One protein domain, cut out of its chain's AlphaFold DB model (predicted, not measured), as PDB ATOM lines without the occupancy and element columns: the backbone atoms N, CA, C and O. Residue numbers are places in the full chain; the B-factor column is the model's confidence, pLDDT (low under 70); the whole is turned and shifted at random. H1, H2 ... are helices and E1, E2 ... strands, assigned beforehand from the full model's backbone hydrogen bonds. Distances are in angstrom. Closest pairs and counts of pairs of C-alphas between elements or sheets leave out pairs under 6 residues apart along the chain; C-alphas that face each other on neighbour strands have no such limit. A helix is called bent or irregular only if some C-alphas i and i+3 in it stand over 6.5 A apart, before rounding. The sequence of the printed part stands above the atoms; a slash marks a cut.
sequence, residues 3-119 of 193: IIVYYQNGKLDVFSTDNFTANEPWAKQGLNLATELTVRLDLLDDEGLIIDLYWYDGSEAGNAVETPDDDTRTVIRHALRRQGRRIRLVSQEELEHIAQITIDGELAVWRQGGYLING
ATOM      1  N   ILE A   3     106.760   0.458   4.347       96.38
ATOM      2  CA  ILE A   3     106.360  -0.789   3.700       96.38
ATOM      3  C   ILE A   3     105.131  -0.504   2.855       96.38
ATOM      4  O   ILE A   3     104.159   0.070   3.345       96.38
ATOM      5  N   ILE A   4     105.171  -0.909   1.591       97.94
ATOM      6  CA  ILE A   4     104.038  -0.776   0.677       97.94
ATOM      7  C   ILE A   4     103.646  -2.165   0.200       97.94
ATOM      8  O   ILE A   4     104.471  -2.888  -0.361       97.94
ATOM      9  N   VAL A   5     102.383  -2.519   0.416       98.19
ATOM     10  CA  VAL A   5     101.778  -3.759  -0.066       98.19
ATOM     11  C   VAL A   5     100.915  -3.421  -1.270       98.19
ATOM     12  O   VAL A   5      99.955  -2.657  -1.166       98.19
ATOM     13  N   TYR A   6     101.271  -3.992  -2.415       98.25
ATOM     14  CA  TYR A   6     100.548  -3.840  -3.667       98.25
ATOM     15  C   TYR A   6      99.648  -5.051  -3.851       98.25
ATOM     16  O   TYR A   6     100.135  -6.182  -3.854       98.25
ATOM     17  N   TYR A   7      98.355  -4.823  -4.045       97.62
ATOM     18  CA  TYR A   7      97.395  -5.883  -4.325       97.62
ATOM     19  C   TYR A   7      97.149  -6.006  -5.829       97.62
ATOM     20  O   TYR A   7      97.209  -5.027  -6.573       97.62
ATOM     21  N   GLN A   8      96.803  -7.208  -6.281       96.50
ATOM     22  CA  GLN A   8      96.514  -7.509  -7.688       96.50
ATOM     23  C   GLN A   8      95.341  -6.695  -8.254       96.50
ATOM     24  O   GLN A   8      95.264  -6.474  -9.458       96.50
ATOM     25  N   ASN A   9      94.434  -6.228  -7.393       96.50
ATOM     26  CA  ASN A   9      93.291  -5.397  -7.771       96.50
ATOM     27  C   ASN A   9      93.610  -3.887  -7.833       96.50
ATOM     28  O   ASN A   9      92.697  -3.086  -8.027       96.50
ATOM     29  N   GLY A  10      94.870  -3.486  -7.634       95.38
ATOM     30  CA  GLY A  10      95.300  -2.085  -7.646       95.38
ATOM     31  C   GLY A  10      95.152  -1.343  -6.311       95.38
ATOM     32  O   GLY A  10      95.500  -0.165  -6.245       95.38
ATOM     33  N   LYS A  11      94.673  -1.997  -5.240       97.06
ATOM     34  CA  LYS A  11      94.738  -1.448  -3.873       97.06
ATOM     35  C   LYS A  11      96.198  -1.364  -3.421       97.06
ATOM     36  O   LYS A  11      97.004  -2.231  -3.756       97.06
ATOM     37  N   LEU A  12      96.506  -0.347  -2.618       97.25
ATOM     38  CA  LEU A  12      97.778  -0.200  -1.917       97.25
ATOM     39  C   LEU A  12      97.523  -0.024  -0.423       97.25
ATOM     40  O   LEU A  12      96.703   0.815  -0.049       97.25
ATOM     41  N   ASP A  13      98.273  -0.744   0.407       97.25
ATOM     42  CA  ASP A  13      98.414  -0.415   1.826       97.25
ATOM     43  C   ASP A  13      99.819   0.141   2.070       97.25
ATOM     44  O   ASP A  13     100.812  -0.433   1.618       97.25
ATOM     45  N   VAL A  14      99.902   1.276   2.766       96.00
ATOM     46  CA  VAL A  14     101.165   1.958   3.079       96.00
ATOM     47  C   VAL A  14     101.328   2.022   4.590       96.00
ATOM     48  O   VAL A  14     100.544   2.671   5.283       96.00
ATOM     49  N   PHE A  15     102.378   1.385   5.092       93.38
ATOM     50  CA  PHE A  15     102.764   1.394   6.496       93.38
ATOM     51  C   PHE A  15     104.043   2.210   6.656       93.38
ATOM     52  O   PHE A  15     105.001   2.022   5.910       93.38
ATOM     53  N   SER A  16     104.073   3.119   7.625       89.56
ATOM     54  CA  SER A  16     105.244   3.945   7.924       89.56
ATOM     55  C   SER A  16     105.502   3.936   9.421       89.56
ATOM     56  O   SER A  16     104.570   4.040  10.216       89.56
ATOM     57  N   THR A  17     106.771   3.826   9.802       79.75
ATOM     58  CA  THR A  17     107.201   3.971  11.199       79.75
ATOM     59  C   THR A  17     107.348   5.429  11.627       79.75
ATOM     60  O   THR A  17     107.459   5.697  12.820       79.75
ATOM     61  N   ASP A  18     107.326   6.356  10.666       77.31
ATOM     62  CA  ASP A  18     107.779   7.737  10.855       77.31
ATOM     63  C   ASP A  18     106.599   8.712  11.028       77.31
ATOM     64  O   ASP A  18     106.738   9.764  11.647       77.31
ATOM     65  N   ASN A  19     105.415   8.358  10.515       66.62
ATOM     66  CA  ASN A  19     104.231   9.219  10.517       66.62
ATOM     67  C   ASN A  19     103.168   8.725  11.518       66.62
ATOM     68  O   ASN A  19     102.747   7.573  11.463       66.62
ATOM     69  N   PHE A  20     102.668   9.623  12.378       56.81
ATOM     70  CA  PHE A  20     101.541   9.396  13.310       56.81
ATOM     71  C   PHE A  20     101.731   8.283  14.363       56.81
ATOM     72  O   PHE A  20     100.756   7.745  14.891       56.81
ATOM     73  N   THR A  21     102.974   7.967  14.719       68.25
ATOM     74  CA  THR A  21     103.323   7.041  15.804       68.25
ATOM     75  C   THR A  21     103.668   7.814  17.088       68.25
ATOM     76  O   THR A  21     103.982   9.004  17.057       68.25
ATOM     77  N   ALA A  22     103.542   7.181  18.260       72.25
ATOM     78  CA  ALA A  22     103.974   7.808  19.511       72.25
ATOM     79  C   ALA A  22     105.505   7.966  19.509       72.25
ATOM     80  O   ALA A  22     106.200   6.985  19.268       72.25
ATOM     81  N   ASN A  23     106.017   9.160  19.828       71.12
ATOM     82  CA  ASN A  23     107.461   9.453  19.789       71.12
ATOM     83  C   ASN A  23     108.282   8.610  20.783       71.12
ATOM     84  O   ASN A  23     109.415   8.247  20.491       71.12
ATOM     85  N   GLU A  24     107.713   8.271  21.946       77.25
ATOM     86  CA  GLU A  24     108.353   7.407  22.948       77.25
ATOM     87  C   GLU A  24     107.347   6.379  23.494       77.25
ATOM     88  O   GLU A  24     106.808   6.530  24.597       77.25
ATOM     89  N   PRO A  25     107.049   5.310  22.737       80.50
ATOM     90  CA  PRO A  25     106.003   4.361  23.113       80.50
ATOM     91  C   PRO A  25     106.351   3.556  24.379       80.50
ATOM     92  O   PRO A  25     105.457   2.961  24.985       80.50
ATOM     93  N   TRP A  26     107.622   3.578  24.805       85.25
ATOM     94  CA  TRP A  26     108.136   2.883  25.990       85.25
ATOM     95  C   TRP A  26     108.602   3.803  27.127       85.25
ATOM     96  O   TRP A  26     109.206   3.315  28.078       85.25
ATOM     97  N   ALA A  27     108.302   5.109  27.088       84.44
ATOM     98  CA  ALA A  27     108.782   6.068  28.098       84.44
ATOM     99  C   ALA A  27     108.410   5.693  29.546       84.44
ATOM    100  O   ALA A  27     109.099   6.057  30.495       84.44
ATOM    101  N   LYS A  28     107.305   4.959  29.741       86.19
ATOM    102  CA  LYS A  28     106.876   4.485  31.070       86.19
ATOM    103  C   LYS A  28     107.623   3.232  31.535       86.19
ATOM    104  O   LYS A  28     107.514   2.877  32.703       86.19
ATOM    105  N   GLN A  29     108.298   2.534  30.627       86.12
ATOM    106  CA  GLN A  29     108.940   1.243  30.850       86.12
ATOM    107  C   GLN A  29     110.470   1.340  30.889       86.12
ATOM    108  O   GLN A  29     111.092   0.466  31.483       86.12
ATOM    109  N   GLY A  30     111.068   2.370  30.285       88.25
ATOM    110  CA  GLY A  30     112.514   2.593  30.296       88.25
ATOM    111  C   GLY A  30     112.949   3.677  29.314       88.25
ATOM    112  O   GLY A  30     112.124   4.426  28.790       88.25
ATOM    113  N   LEU A  31     114.258   3.749  29.066       89.75
ATOM    114  CA  LEU A  31     114.851   4.699  28.124       89.75
ATOM    115  C   LEU A  31     115.140   3.982  26.806       89.75
ATOM    116  O   LEU A  31     116.069   3.184  26.733       89.75
ATOM    117  N   ASN A  32     114.353   4.249  25.768       91.00
ATOM    118  CA  ASN A  32     114.557   3.635  24.459       91.00
ATOM    119  C   ASN A  32     115.753   4.269  23.737       91.00
ATOM    120  O   ASN A  32     115.643   5.376  23.218       91.00
ATOM    121  N   LEU A  33     116.881   3.561  23.689       91.19
ATOM    122  CA  LEU A  33     118.082   3.996  22.973       91.19
ATOM    123  C   LEU A  33     118.066   3.599  21.493       91.19
ATOM    124  O   LEU A  33     118.660   4.289  20.669       91.19
ATOM    125  N   ALA A  34     117.408   2.488  21.156       91.19
ATOM    126  CA  ALA A  34     117.293   1.993  19.789       91.19
ATOM    127  C   ALA A  34     116.047   1.119  19.628       91.19
ATOM    128  O   ALA A  34     115.730   0.307  20.494       91.19
ATOM    129  N   THR A  35     115.361   1.252  18.494       91.06
ATOM    130  CA  THR A  35     114.217   0.408  18.124       91.06
ATOM    131  C   THR A  35     114.617  -0.537  17.006       91.06
ATOM    132  O   THR A  35     115.170  -0.113  15.996       91.06
ATOM    133  N   GLU A  36     114.323  -1.815  17.192       93.38
ATOM    134  CA  GLU A  36     114.573  -2.864  16.217       93.38
ATOM    135  C   GLU A  36     113.246  -3.316  15.612       93.38
ATOM    136  O   GLU A  36     112.276  -3.610  16.319       93.38
ATOM    137  N   LEU A  37     113.229  -3.363  14.283       93.88
ATOM    138  CA  LEU A  37     112.101  -3.769  13.460       93.88
ATOM    139  C   LEU A  37     112.532  -5.000  12.671       93.88
ATOM    140  O   LEU A  37     113.321  -4.891  11.735       93.88
ATOM    141  N   THR A  38     112.027  -6.172  13.041       95.94
ATOM    142  CA  THR A  38     112.327  -7.412  12.323       95.94
ATOM    143  C   THR A  38     111.163  -7.749  11.399       95.94
ATOM    144  O   THR A  38     110.109  -8.181  11.867       95.94
ATOM    145  N   VAL A  39     111.339  -7.567  10.088       96.25
ATOM    146  CA  VAL A  39     110.352  -8.004   9.086       96.25
ATOM    147  C   VAL A  39     110.519  -9.505   8.838       96.25
ATOM    148  O   VAL A  39     111.580  -9.952   8.405       96.25
ATOM    149  N   ARG A  40     109.480 -10.291   9.128       96.69
ATOM    150  CA  ARG A  40     109.527 -11.762   9.147       96.69
ATOM    151  C   ARG A  40     109.031 -12.371   7.840       96.69
ATOM    152  O   ARG A  40     107.964 -12.978   7.788       96.69
ATOM    153  N   LEU A  41     109.806 -12.198   6.769       96.25
ATOM    154  CA  LEU A  41     109.508 -12.837   5.477       96.25
ATOM    155  C   LEU A  41     109.655 -14.368   5.524       96.25
ATOM    156  O   LEU A  41     109.135 -15.056   4.654       96.25
ATOM    157  N   ASP A  42     110.338 -14.897   6.537       95.38
ATOM    158  CA  ASP A  42     110.440 -16.330   6.829       95.38
ATOM    159  C   ASP A  42     109.118 -16.946   7.311       95.38
ATOM    160  O   ASP A  42     108.946 -18.153   7.205       95.38
ATOM    161  N   LEU A  43     108.189 -16.130   7.818       95.31
ATOM    162  CA  LEU A  43     106.865 -16.565   8.279       95.31
ATOM    163  C   LEU A  43     105.757 -16.232   7.274       95.31
ATOM    164  O   LEU A  43     104.579 -16.362   7.609       95.31
ATOM    165  N   LEU A  44     106.118 -15.753   6.077       93.25
ATOM    166  CA  LEU A  44     105.160 -15.172   5.143       93.25
ATOM    167  C   LEU A  44     104.054 -16.168   4.794       93.25
ATOM    168  O   LEU A  44     102.889 -15.826   4.950       93.25
ATOM    169  N   ASP A  45     104.411 -17.393   4.410       90.06
ATOM    170  CA  ASP A  45     103.448 -18.414   3.980       90.06
ATOM    171  C   ASP A  45     102.581 -18.960   5.129       90.06
ATOM    172  O   ASP A  45     101.456 -19.403   4.888       90.06
ATOM    173  N   ASP A  46     103.063 -18.888   6.374       92.06
ATOM    174  CA  ASP A  46     102.406 -19.473   7.549       92.06
ATOM    175  C   ASP A  46     101.523 -18.470   8.311       92.06
ATOM    176  O   ASP A  46     100.411 -18.797   8.723       92.06
ATOM    177  N   GLU A  47     102.006 -17.243   8.529       93.81
ATOM    178  CA  GLU A  47     101.357 -16.247   9.398       93.81
ATOM    179  C   GLU A  47     100.951 -14.955   8.662       93.81
ATOM    180  O   GLU A  47     100.168 -14.157   9.201       93.81
ATOM    181  N   GLY A  48     101.451 -14.739   7.442       95.62
ATOM    182  CA  GLY A  48     101.327 -13.486   6.699       95.62
ATOM    183  C   GLY A  48     102.504 -12.529   6.916       95.62
ATOM    184  O   GLY A  48     103.575 -12.909   7.387       95.62
ATOM    185  N   LEU A  49     102.329 -11.251   6.562       97.06
ATOM    186  CA  LEU A  49     103.386 -10.247   6.721       97.06
ATOM    187  C   LEU A  49     103.445  -9.754   8.171       97.06
ATOM    188  O   LEU A  49     102.582  -8.993   8.624       97.06
ATOM    189  N   ILE A  50     104.496 -10.163   8.877       96.94
ATOM    190  CA  ILE A  50     104.710  -9.892  10.299       96.94
ATOM    191  C   ILE A  50     105.905  -8.952  10.518       96.94
ATOM    192  O   ILE A  50     106.939  -9.069   9.859       96.94
ATOM    193  N   ILE A  51     105.779  -8.060  11.506       95.88
ATOM    194  CA  ILE A  51     106.886  -7.292  12.088       95.88
ATOM    195  C   ILE A  51     106.982  -7.586  13.581       95.88
ATOM    196  O   ILE A  51     106.030  -7.349  14.326       95.88
ATOM    197  N   ASP A  52     108.147  -8.044  14.027       96.06
ATOM    198  CA  ASP A  52     108.483  -8.103  15.446       96.06
ATOM    199  C   ASP A  52     109.179  -6.801  15.869       96.06
ATOM    200  O   ASP A  52     110.149  -6.367  15.248       96.06
ATOM    201  N   LEU A  53     108.672  -6.166  16.929       94.12
ATOM    202  CA  LEU A  53     109.271  -4.979  17.537       94.12
ATOM    203  C   LEU A  53     110.074  -5.356  18.772       94.12
ATOM    204  O   LEU A  53     109.548  -5.978  19.706       94.12
ATOM    205  N   TYR A  54     111.297  -4.852  18.830       94.50
ATOM    206  CA  TYR A  54     112.125  -4.845  20.027       94.50
ATOM    207  C   TYR A  54     112.673  -3.442  20.263       94.50
ATOM    208  O   TYR A  54     112.655  -2.585  19.381       94.50
ATOM    209  N   TRP A  55     113.135  -3.193  21.479       93.25
ATOM    210  CA  TRP A  55     113.756  -1.924  21.834       93.25
ATOM    211  C   TRP A  55     114.884  -2.147  22.830       93.25
ATOM    212  O   TRP A  55     114.885  -3.137  23.560       93.25
ATOM    213  N   TYR A  56     115.857  -1.247  22.844       92.94
ATOM    214  CA  TYR A  56     117.032  -1.336  23.699       92.94
ATOM    215  C   TYR A  56     116.897  -0.340  24.841       92.94
ATOM    216  O   TYR A  56     116.898   0.872  24.637       92.94
ATOM    217  N   ASP A  57     116.741  -0.882  26.042       92.44
ATOM    218  CA  ASP A  57     116.537  -0.151  27.282       92.44
ATOM    219  C   ASP A  57     117.881   0.293  27.863       92.44
ATOM    220  O   ASP A  57     118.698  -0.536  28.271       92.44
ATOM    221  N   GLY A  58     118.099   1.606  27.872       89.00
ATOM    222  CA  GLY A  58     119.266   2.271  28.444       89.00
ATOM    223  C   GLY A  58     119.115   2.672  29.907       89.00
ATOM    224  O   GLY A  58     119.978   3.376  30.423       89.00
ATOM    225  N   SER A  59     118.013   2.307  30.568       88.12
ATOM    226  CA  SER A  59     117.888   2.535  32.008       88.12
ATOM    227  C   SER A  59     118.840   1.625  32.796       88.12
ATOM    228  O   SER A  59     119.261   0.570  32.318       88.12
ATOM    229  N   GLU A  60     119.190   2.033  34.019       78.19
ATOM    230  CA  GLU A  60     120.025   1.239  34.927       78.19
ATOM    231  C   GLU A  60     119.313  -0.071  35.293       78.19
ATOM    232  O   GLU A  60     118.486  -0.129  36.207       78.19
ATOM    233  N   ALA A  61     119.626  -1.139  34.562       71.25
ATOM    234  CA  ALA A  61     119.059  -2.458  34.776       71.25
ATOM    235  C   ALA A  61     120.094  -3.392  35.409       71.25
ATOM    236  O   ALA A  61     121.168  -3.626  34.861       71.25
ATOM    237  N   GLY A  62     119.751  -3.982  36.557       75.69
ATOM    238  CA  GLY A  62     120.673  -4.821  37.336       75.69
ATOM    239  C   GLY A  62     121.116  -6.124  36.658       75.69
ATOM    240  O   GLY A  62     122.002  -6.796  37.171       75.69
ATOM    241  N   ASN A  63     120.510  -6.495  35.530       85.12
ATOM    242  CA  ASN A  63     120.869  -7.668  34.733       85.12
ATOM    243  C   ASN A  63     121.527  -7.312  33.387       85.12
ATOM    244  O   ASN A  63     121.597  -8.174  32.510       85.12
ATOM    245  N   ALA A  64     121.953  -6.059  33.196       86.75
ATOM    246  CA  ALA A  64     122.752  -5.662  32.043       86.75
ATOM    247  C   ALA A  64     124.068  -6.451  32.004       86.75
ATOM    248  O   ALA A  64     124.713  -6.659  33.032       86.75
ATOM    249  N   VAL A  65     124.462  -6.891  30.808       90.44
ATOM    250  CA  VAL A  65     125.795  -7.463  30.603       90.44
ATOM    251  C   VAL A  65     126.814  -6.342  30.777       90.44
ATOM    252  O   VAL A  65     126.612  -5.228  30.295       90.44
ATOM    253  N   GLU A  66     127.906  -6.652  31.464       92.19
ATOM    254  CA  GLU A  66     129.034  -5.753  31.669       92.19
ATOM    255  C   GLU A  66     130.248  -6.295  30.922       92.19
ATOM    256  O   GLU A  66     130.529  -7.494  30.955       92.19
ATOM    257  N   THR A  67     130.966  -5.425  30.220       93.50
ATOM    258  CA  THR A  67     132.191  -5.797  29.511       93.50
ATOM    259  C   THR A  67     133.290  -4.802  29.860       93.50
ATOM    260  O   THR A  67     133.045  -3.596  29.778       93.50
ATOM    261  N   PRO A  68     134.476  -5.267  30.288       93.88
ATOM    262  CA  PRO A  68     135.608  -4.379  30.483       93.88
ATOM    263  C   PRO A  68     136.047  -3.816  29.129       93.88
ATOM    264  O   PRO A  68     136.097  -4.540  28.137       93.88
ATOM    265  N   ASP A  69     136.357  -2.530  29.107       94.31
ATOM    266  CA  ASP A  69     136.952  -1.852  27.966       94.31
ATOM    267  C   ASP A  69     138.407  -1.521  28.300       94.31
ATOM    268  O   ASP A  69     138.692  -0.667  29.149       94.31
ATOM    269  N   ASP A  70     139.322  -2.238  27.651       92.50
ATOM    270  CA  ASP A  70     140.760  -2.127  27.877       92.50
ATOM    271  C   ASP A  70     141.314  -0.760  27.437       92.50
ATOM    272  O   ASP A  70     142.268  -0.264  28.048       92.50
ATOM    273  N   ASP A  71     140.688  -0.114  26.444       93.75
ATOM    274  CA  ASP A  71     141.127   1.179  25.914       93.75
ATOM    275  C   ASP A  71     140.805   2.311  26.892       93.75
ATOM    276  O   ASP A  71     141.648   3.169  27.180       93.75
ATOM    277  N   THR A  72     139.592   2.311  27.453       92.94
ATOM    278  CA  THR A  72     139.151   3.360  28.388       92.94
ATOM    279  C   THR A  72     139.396   3.015  29.855       92.94
ATOM    280  O   THR A  72     139.302   3.896  30.714       92.94
ATOM    281  N   ARG A  73     139.742   1.757  30.163       90.50
ATOM    282  CA  ARG A  73     139.821   1.199  31.526       90.50
ATOM    283  C   ARG A  73     138.520   1.377  32.310       90.50
ATOM    284  O   ARG A  73     138.541   1.614  33.520       90.50
ATOM    285  N   THR A  74     137.390   1.287  31.617       92.75
ATOM    286  CA  THR A  74     136.055   1.380  32.216       92.75
ATOM    287  C   THR A  74     135.263   0.098  31.992       92.75
ATOM    288  O   THR A  74     135.706  -0.817  31.302       92.75
ATOM    289  N   VAL A  75     134.098   0.002  32.632       90.62
ATOM    290  CA  VAL A  75     133.139  -1.074  32.380       90.62
ATOM    291  C   VAL A  75     132.016  -0.502  31.531       90.62
ATOM    292  O   VAL A  75     131.334   0.436  31.947       90.62
ATOM    293  N   ILE A  76     131.811  -1.088  30.356       91.44
ATOM    294  CA  ILE A  76     130.690  -0.760  29.484       91.44
ATOM    295  C   ILE A  76     129.500  -1.620  29.895       91.44
ATOM    296  O   ILE A  76     129.580  -2.851  29.929       91.44
ATOM    297  N   ARG A  77     128.378  -0.959  30.185       90.19
ATOM    298  CA  ARG A  77     127.083  -1.606  30.398       90.19
ATOM    299  C   ARG A  77     126.320  -1.667  29.087       90.19
ATOM    300  O   ARG A  77     126.112  -0.647  28.436       90.19
ATOM    301  N   HIS A  78     125.885  -2.863  28.718       91.69
ATOM    302  CA  HIS A  78     125.087  -3.067  27.515       91.69
ATOM    303  C   HIS A  78     123.624  -2.708  27.778       91.69
ATOM    304  O   HIS A  78     123.043  -3.134  28.777       91.69
ATOM    305  N   ALA A  79     123.009  -1.969  26.852       92.81
ATOM    306  CA  ALA A  79     121.568  -1.743  26.869       92.81
ATOM    307  C   ALA A  79     120.821  -3.079  26.730       92.81
ATOM    308  O   ALA A  79     121.205  -3.948  25.941       92.81
ATOM    309  N   LEU A  80     119.735  -3.254  27.481       92.50
ATOM    310  CA  LEU A  80     118.981  -4.503  27.455       92.50
ATOM    311  C   LEU A  80     117.986  -4.519  26.306       92.50
ATOM    312  O   LEU A  80     117.088  -3.683  26.242       92.50
ATOM    313  N   ARG A  81     118.064  -5.539  25.454       93.38
ATOM    314  CA  ARG A  81     117.023  -5.793  24.457       93.38
ATOM    315  C   ARG A  81     115.736  -6.248  25.149       93.38
ATOM    316  O   ARG A  81     115.697  -7.281  25.818       93.38
ATOM    317  N   ARG A  82     114.667  -5.481  24.977       92.81
ATOM    318  CA  ARG A  82     113.330  -5.722  25.517       92.81
ATOM    319  C   ARG A  82     112.378  -6.117  24.400       92.81
ATOM    320  O   ARG A  82     112.412  -5.573  23.298       92.81
ATOM    321  N   GLN A  83     111.491  -7.057  24.707       92.62
ATOM    322  CA  GLN A  83     110.424  -7.438  23.793       92.62
ATOM    323  C   GLN A  83     109.367  -6.331  23.724       92.62
ATOM    324  O   GLN A  83     108.859  -5.875  24.750       92.62
ATOM    325  N   GLY A  84     109.041  -5.909  22.507       90.62
ATOM    326  CA  GLY A  84     107.914  -5.036  22.216       90.62
ATOM    327  C   GLY A  84     106.669  -5.849  21.870       90.62
ATOM    328  O   GLY A  84     106.160  -6.634  22.674       90.62
ATOM    329  N   ARG A  85     106.141  -5.631  20.665       90.50
ATOM    330  CA  ARG A  85     104.939  -6.292  20.144       90.50
ATOM    331  C   ARG A  85     105.211  -6.912  18.781       90.50
ATOM    332  O   ARG A  85     106.001  -6.387  18.009       90.50
ATOM    333  N   ARG A  86     104.489  -7.987  18.482       94.69
ATOM    334  CA  ARG A  86     104.334  -8.494  17.119       94.69
ATOM    335  C   ARG A  86     103.167  -7.766  16.459       94.69
ATOM    336  O   ARG A  86     102.087  -7.696  17.046       94.69
ATOM    337  N   ILE A  87     103.386  -7.231  15.265       93.56
ATOM    338  CA  ILE A  87     102.363  -6.593  14.438       93.56
ATOM    339  C   ILE A  87     102.173  -7.444  13.190       93.56
ATOM    340  O   ILE A  87     103.130  -7.714  12.470       93.56
ATOM    341  N   ARG A  88     100.928  -7.837  12.918       96.19
ATOM    342  CA  ARG A  88     100.548  -8.439  11.640       96.19
ATOM    343  C   ARG A  88     100.008  -7.356  10.725       96.19
ATOM    344  O   ARG A  88      98.965  -6.783  11.024       96.19
ATOM    345  N   LEU A  89     100.748  -7.067   9.658       96.12
ATOM    346  CA  LEU A  89     100.371  -6.072   8.656       96.12
ATOM    347  C   LEU A  89      99.415  -6.651   7.620       96.12
ATOM    348  O   LEU A  89      98.477  -5.973   7.221       96.12
ATOM    349  N   VAL A  90      99.659  -7.897   7.212       96.81
ATOM    350  CA  VAL A  90      98.824  -8.622   6.252       96.81
ATOM    351  C   VAL A  90      98.590 -10.026   6.781       96.81
ATOM    352  O   VAL A  90      99.529 -10.667   7.255       96.81
ATOM    353  N   SER A  91      97.345 -10.488   6.759       95.44
ATOM    354  CA  SER A  91      97.005 -11.853   7.162       95.44
ATOM    355  C   SER A  91      97.387 -12.879   6.094       95.44
ATOM    356  O   SER A  91      97.600 -12.532   4.936       95.44
ATOM    357  N   GLN A  92      97.448 -14.156   6.483       93.81
ATOM    358  CA  GLN A  92      97.710 -15.261   5.557       93.81
ATOM    359  C   GLN A  92      96.674 -15.326   4.419       93.81
ATOM    360  O   GLN A  92      97.038 -15.534   3.267       93.81
ATOM    361  N   GLU A  93      95.396 -15.093   4.728       92.38
ATOM    362  CA  GLU A  93      94.302 -15.109   3.746       92.38
ATOM    363  C   GLU A  93      94.474 -14.017   2.681       92.38
ATOM    364  O   GLU A  93      94.234 -14.245   1.503       92.38
ATOM    365  N   GLU A  94      94.962 -12.838   3.066       94.00
ATOM    366  CA  GLU A  94      95.163 -11.718   2.141       94.00
ATOM    367  C   GLU A  94      96.346 -11.921   1.181       94.00
ATOM    368  O   GLU A  94      96.414 -11.250   0.146       94.00
ATOM    369  N   LEU A  95      97.270 -12.844   1.487       93.94
ATOM    370  CA  LEU A  95      98.467 -13.095   0.677       93.94
ATOM    371  C   LEU A  95      98.126 -13.480  -0.760       93.94
ATOM    372  O   LEU A  95      98.844 -13.083  -1.681       93.94
ATOM    373  N   GLU A  96      97.031 -14.220  -0.970       93.69
ATOM    374  CA  GLU A  96      96.612 -14.673  -2.301       93.69
ATOM    375  C   GLU A  96      96.354 -13.500  -3.260       93.69
ATOM    376  O   GLU A  96      96.547 -13.631  -4.467       93.69
ATOM    377  N   HIS A  97      96.020 -12.329  -2.714       95.06
ATOM    378  CA  HIS A  97      95.736 -11.112  -3.465       95.06
ATOM    379  C   HIS A  97      96.929 -10.154  -3.567       95.06
ATOM    380  O   HIS A  97      96.812  -9.113  -4.219       95.06
ATOM    381  N   ILE A  98      98.069 -10.455  -2.940       96.88
ATOM    382  CA  ILE A  98      99.266  -9.608  -3.008       96.88
ATOM    383  C   ILE A  98      99.949  -9.786  -4.363       96.88
ATOM    384  O   ILE A  98     100.217 -10.903  -4.800       96.88
ATOM    385  N   ALA A  99     100.272  -8.673  -5.016       97.62
ATOM    386  CA  ALA A  99     101.124  -8.626  -6.198       97.62
ATOM    387  C   ALA A  99     102.605  -8.476  -5.822       97.62
ATOM    388  O   ALA A  99     103.447  -9.184  -6.365       97.62
ATOM    389  N   GLN A 100     102.929  -7.572  -4.895       97.94
ATOM    390  CA  GLN A 100     104.295  -7.369  -4.409       97.94
ATOM    391  C   GLN A 100     104.325  -6.591  -3.089       97.94
ATOM    392  O   GLN A 100     103.362  -5.911  -2.730       97.94
ATOM    393  N   ILE A 101     105.457  -6.655  -2.394       98.19
ATOM    394  CA  ILE A 101     105.752  -5.875  -1.192       98.19
ATOM    395  C   ILE A 101     107.091  -5.173  -1.399       98.19
ATOM    396  O   ILE A 101     108.088  -5.813  -1.748       98.19
ATOM    397  N   THR A 102     107.120  -3.865  -1.153       98.25
ATOM    398  CA  THR A 102     108.361  -3.081  -1.134       98.25
ATOM    399  C   THR A 102     108.663  -2.584   0.271       98.25
ATOM    400  O   THR A 102     107.743  -2.152   0.969       98.25
ATOM    401  N   ILE A 103     109.937  -2.578   0.654       97.00
ATOM    402  CA  ILE A 103     110.433  -2.044   1.928       97.00
ATOM    403  C   ILE A 103     111.449  -0.952   1.601       97.00
ATOM    404  O   ILE A 103     112.420  -1.215   0.904       97.00
ATOM    405  N   ASP A 104     111.193   0.278   2.043       95.44
ATOM    406  CA  ASP A 104     112.011   1.466   1.759       95.44
ATOM    407  C   ASP A 104     112.328   1.657   0.260       95.44
ATOM    408  O   ASP A 104     113.390   2.131  -0.128       95.44
ATOM    409  N   GLY A 105     111.369   1.292  -0.600       96.06
ATOM    410  CA  GLY A 105     111.485   1.373  -2.060       96.06
ATOM    411  C   GLY A 105     112.075   0.126  -2.728       96.06
ATOM    412  O   GLY A 105     111.915  -0.038  -3.934       96.06
ATOM    413  N   GLU A 106     112.664  -0.792  -1.965       97.00
ATOM    414  CA  GLU A 106     113.238  -2.034  -2.480       97.00
ATOM    415  C   GLU A 106     112.190  -3.142  -2.601       97.00
ATOM    416  O   GLU A 106     111.433  -3.407  -1.665       97.00
ATOM    417  N   LEU A 107     112.162  -3.839  -3.742       97.56
ATOM    418  CA  LEU A 107     111.299  -5.007  -3.943       97.56
ATOM    419  C   LEU A 107     111.753  -6.157  -3.029       97.56
ATOM    420  O   LEU A 107     112.846  -6.699  -3.213       97.56
ATOM    421  N   ALA A 108     110.913  -6.507  -2.055       97.81
ATOM    422  CA  ALA A 108     111.206  -7.508  -1.029       97.81
ATOM    423  C   ALA A 108     110.438  -8.817  -1.246       97.81
ATOM    424  O   ALA A 108     110.939  -9.886  -0.907       97.81
ATOM    425  N   VAL A 109     109.238  -8.740  -1.824       98.06
ATOM    426  CA  VAL A 109     108.409  -9.892  -2.208       98.06
ATOM    427  C   VAL A 109     107.711  -9.560  -3.518       98.06
ATOM    428  O   VAL A 109     107.218  -8.444  -3.673       98.06
ATOM    429  N   TRP A 110     107.611 -10.512  -4.441       98.00
ATOM    430  CA  TRP A 110     106.765 -10.374  -5.630       98.00
ATOM    431  C   TRP A 110     106.022 -11.665  -5.922       98.00
ATOM    432  O   TRP A 110     106.439 -12.749  -5.524       98.00
ATOM    433  N   ARG A 111     104.911 -11.547  -6.639       96.69
ATOM    434  CA  ARG A 111     104.183 -12.692  -7.156       96.69
ATOM    435  C   ARG A 111     104.742 -13.093  -8.513       96.69
ATOM    436  O   ARG A 111     104.811 -12.277  -9.429       96.69
ATOM    437  N   GLN A 112     105.083 -14.368  -8.653       95.75
ATOM    438  CA  GLN A 112     105.467 -14.972  -9.923       95.75
ATOM    439  C   GLN A 112     104.649 -16.242 -10.135       95.75
ATOM    440  O   GLN A 112     104.715 -17.196  -9.359       95.75
ATOM    441  N   GLY A 113     103.807 -16.225 -11.171       91.81
ATOM    442  CA  GLY A 113     102.756 -17.227 -11.318       91.81
ATOM    443  C   GLY A 113     101.825 -17.233 -10.096       91.81
ATOM    444  O   GLY A 113     101.317 -16.191  -9.684       91.81
ATOM    445  N   GLY A 114     101.608 -18.414  -9.513       90.56
ATOM    446  CA  GLY A 114     100.759 -18.606  -8.332       90.56
ATOM    447  C   GLY A 114     101.444 -18.378  -6.980       90.56
ATOM    448  O   GLY A 114     100.772 -18.463  -5.956       90.56
ATOM    449  N   TYR A 115     102.742 -18.062  -6.955       93.50
ATOM    450  CA  TYR A 115     103.553 -18.076  -5.734       93.50
ATOM    451  C   TYR A 115     104.052 -16.684  -5.359       93.50
ATOM    452  O   TYR A 115     104.352 -15.871  -6.236       93.50
ATOM    453  N   LEU A 116     104.157 -16.423  -4.054       95.06
ATOM    454  CA  LEU A 116     104.912 -15.286  -3.537       95.06
ATOM    455  C   LEU A 116     106.371 -15.701  -3.387       95.06
ATOM    456  O   LEU A 116     106.684 -16.710  -2.766       95.06
ATOM    457  N   ILE A 117     107.263 -14.920  -3.978       96.56
ATOM    458  CA  ILE A 117     108.696 -15.159  -3.947       96.56
ATOM    459  C   ILE A 117     109.305 -14.295  -2.853       96.56
ATOM    460  O   ILE A 117     109.127 -13.075  -2.846       96.56
ATOM    461  N   ASN A 118     110.054 -14.921  -1.946       96.94
ATOM    462  CA  ASN A 118     110.872 -14.206  -0.976       96.94
ATOM    463  C   ASN A 118     112.066 -13.569  -1.699       96.94
ATOM    464  O   ASN A 118     113.095 -14.201  -1.950       96.94
ATOM    465  N   GLY A 119     111.910 -12.295  -2.041       96.94
ATOM    466  CA  GLY A 119     112.878 -11.554  -2.827       96.94
ATOM    467  C   GLY A 119     114.180 -11.265  -2.105       96.94
ATOM    468  O   GLY A 119     115.218 -11.176  -2.750       96.94
TER     469      GLY A 119
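AT A GLANCE: This is residues 3 to 119 of the 193 residues of an uncharacterized protein of Dorea longicatena (UniProt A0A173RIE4). A curled five-stranded sheet, E2 E1 E8 E9 E10, makes a head at one end, and a long twisted ribbon of three strands, E3 E4 E7, reaches away from it toward a small hairpin, E5 and E6, at the far end. Two short helices, H1 and H2, are on the same face of the head's sheet, near where the ribbon begins, and a long loop, residues 17 to 31, leads from E2 to E3, with residues 18 to 23 sticking out. The printed part has 117 residues, with two named helices and ten named strands in the order E1 E2 E3 H1 E4 E5 E6 E7 H2 E8 E9 E10; each of the three sheets is antiparallel, and the class is mostly strand. The whole is loose, with a radius of gyration of the C-alphas of 18.8 A, and only just elongated, spanning 59 by 30 by 24 A.

HOW THE PARTS SIT: Start with the largest sheet, in the order E2, residues 12 to 16, E1, residues 3 to 7, E8, residues 98 to 103, E9, residues 106 to 112, and E10, residues 115 to 118. E1 and E2 form a hairpin, with N 5 and O 13 2.9 A apart, within hydrogen-bond range. E1 and E8 are antiparallel at 167 degrees, with N 4 and O 102 at 2.9 A. E8, E9 and E10 form a meander, each strand the antiparallel neighbour of the one before; look for N 101 and O 109 at 2.8 A and N 117 and O 110 at 2.8 A. The sheet is twisted, with C-alphas up to 4.3 A off its best plane, and the way across it turns by 69 degrees, its curl. H1, residues 41 to 47, is on this sheet at a height of 10.0 A, over E10 and along the strands, at 3 degrees to E10 on the local plane; the closest C-alphas of the two are those of Leu 41 and Asn 118, 6.7 A apart. H2, residues 93 to 97, is on the same face, over none of the strands. Next find the second sheet, E3, residues 32 to 39, E4, residues 49 to 57, and E7, residues 80 to 90, twisted, with E4 the inner strand. N 36 and O 54 are 2.9 A apart across E3 and E4, and N 82 and O 55 are 2.7 A apart across E4 and E7. H1 only grazes this sheet. Farther out, E5, residues 66 to 69, and E6, residues 74 to 77, form a hairpin, with N 67 and O 76 at 2.9 A; E6 runs on into E7 at 32 degrees. O i to N i+4 pairs are within range in 1 of 3 for H1 and 0 of 1 for H2, and O i to N i+3 pairs in 2 of 4 and 1 of 2.

IN THESE COORDINATES: Find C-alpha 3 at (106.360, -0.789, 3.700), where E1 begins. E3 covers 19.7 A from first to last C-alpha. E4 covers 26.4 A, and E7, the longest strand, 29.5 A, from C-alpha 80 at (118.981, -4.503, 27.455) to C-alpha 90 at (98.824, -8.622, 6.252). E9 covers 16.8 A, and E10 ends at C-alpha 118, (110.872, -14.206, -0.976). H1 is irregular, with C-alphas 42 and 45 7.8 A apart.

THE WHOLE: The two C-alphas farthest apart are those of Asn 9 and Arg 73, at 61.3 A. The printed part has no cut. The link from E2 to E3 is long, with 15 residues. Residues 69 to 74 stand free, as do residues 18 to 23. The mean pLDDT of the printed part is 91.7, and residues 19 to 21 are under 70.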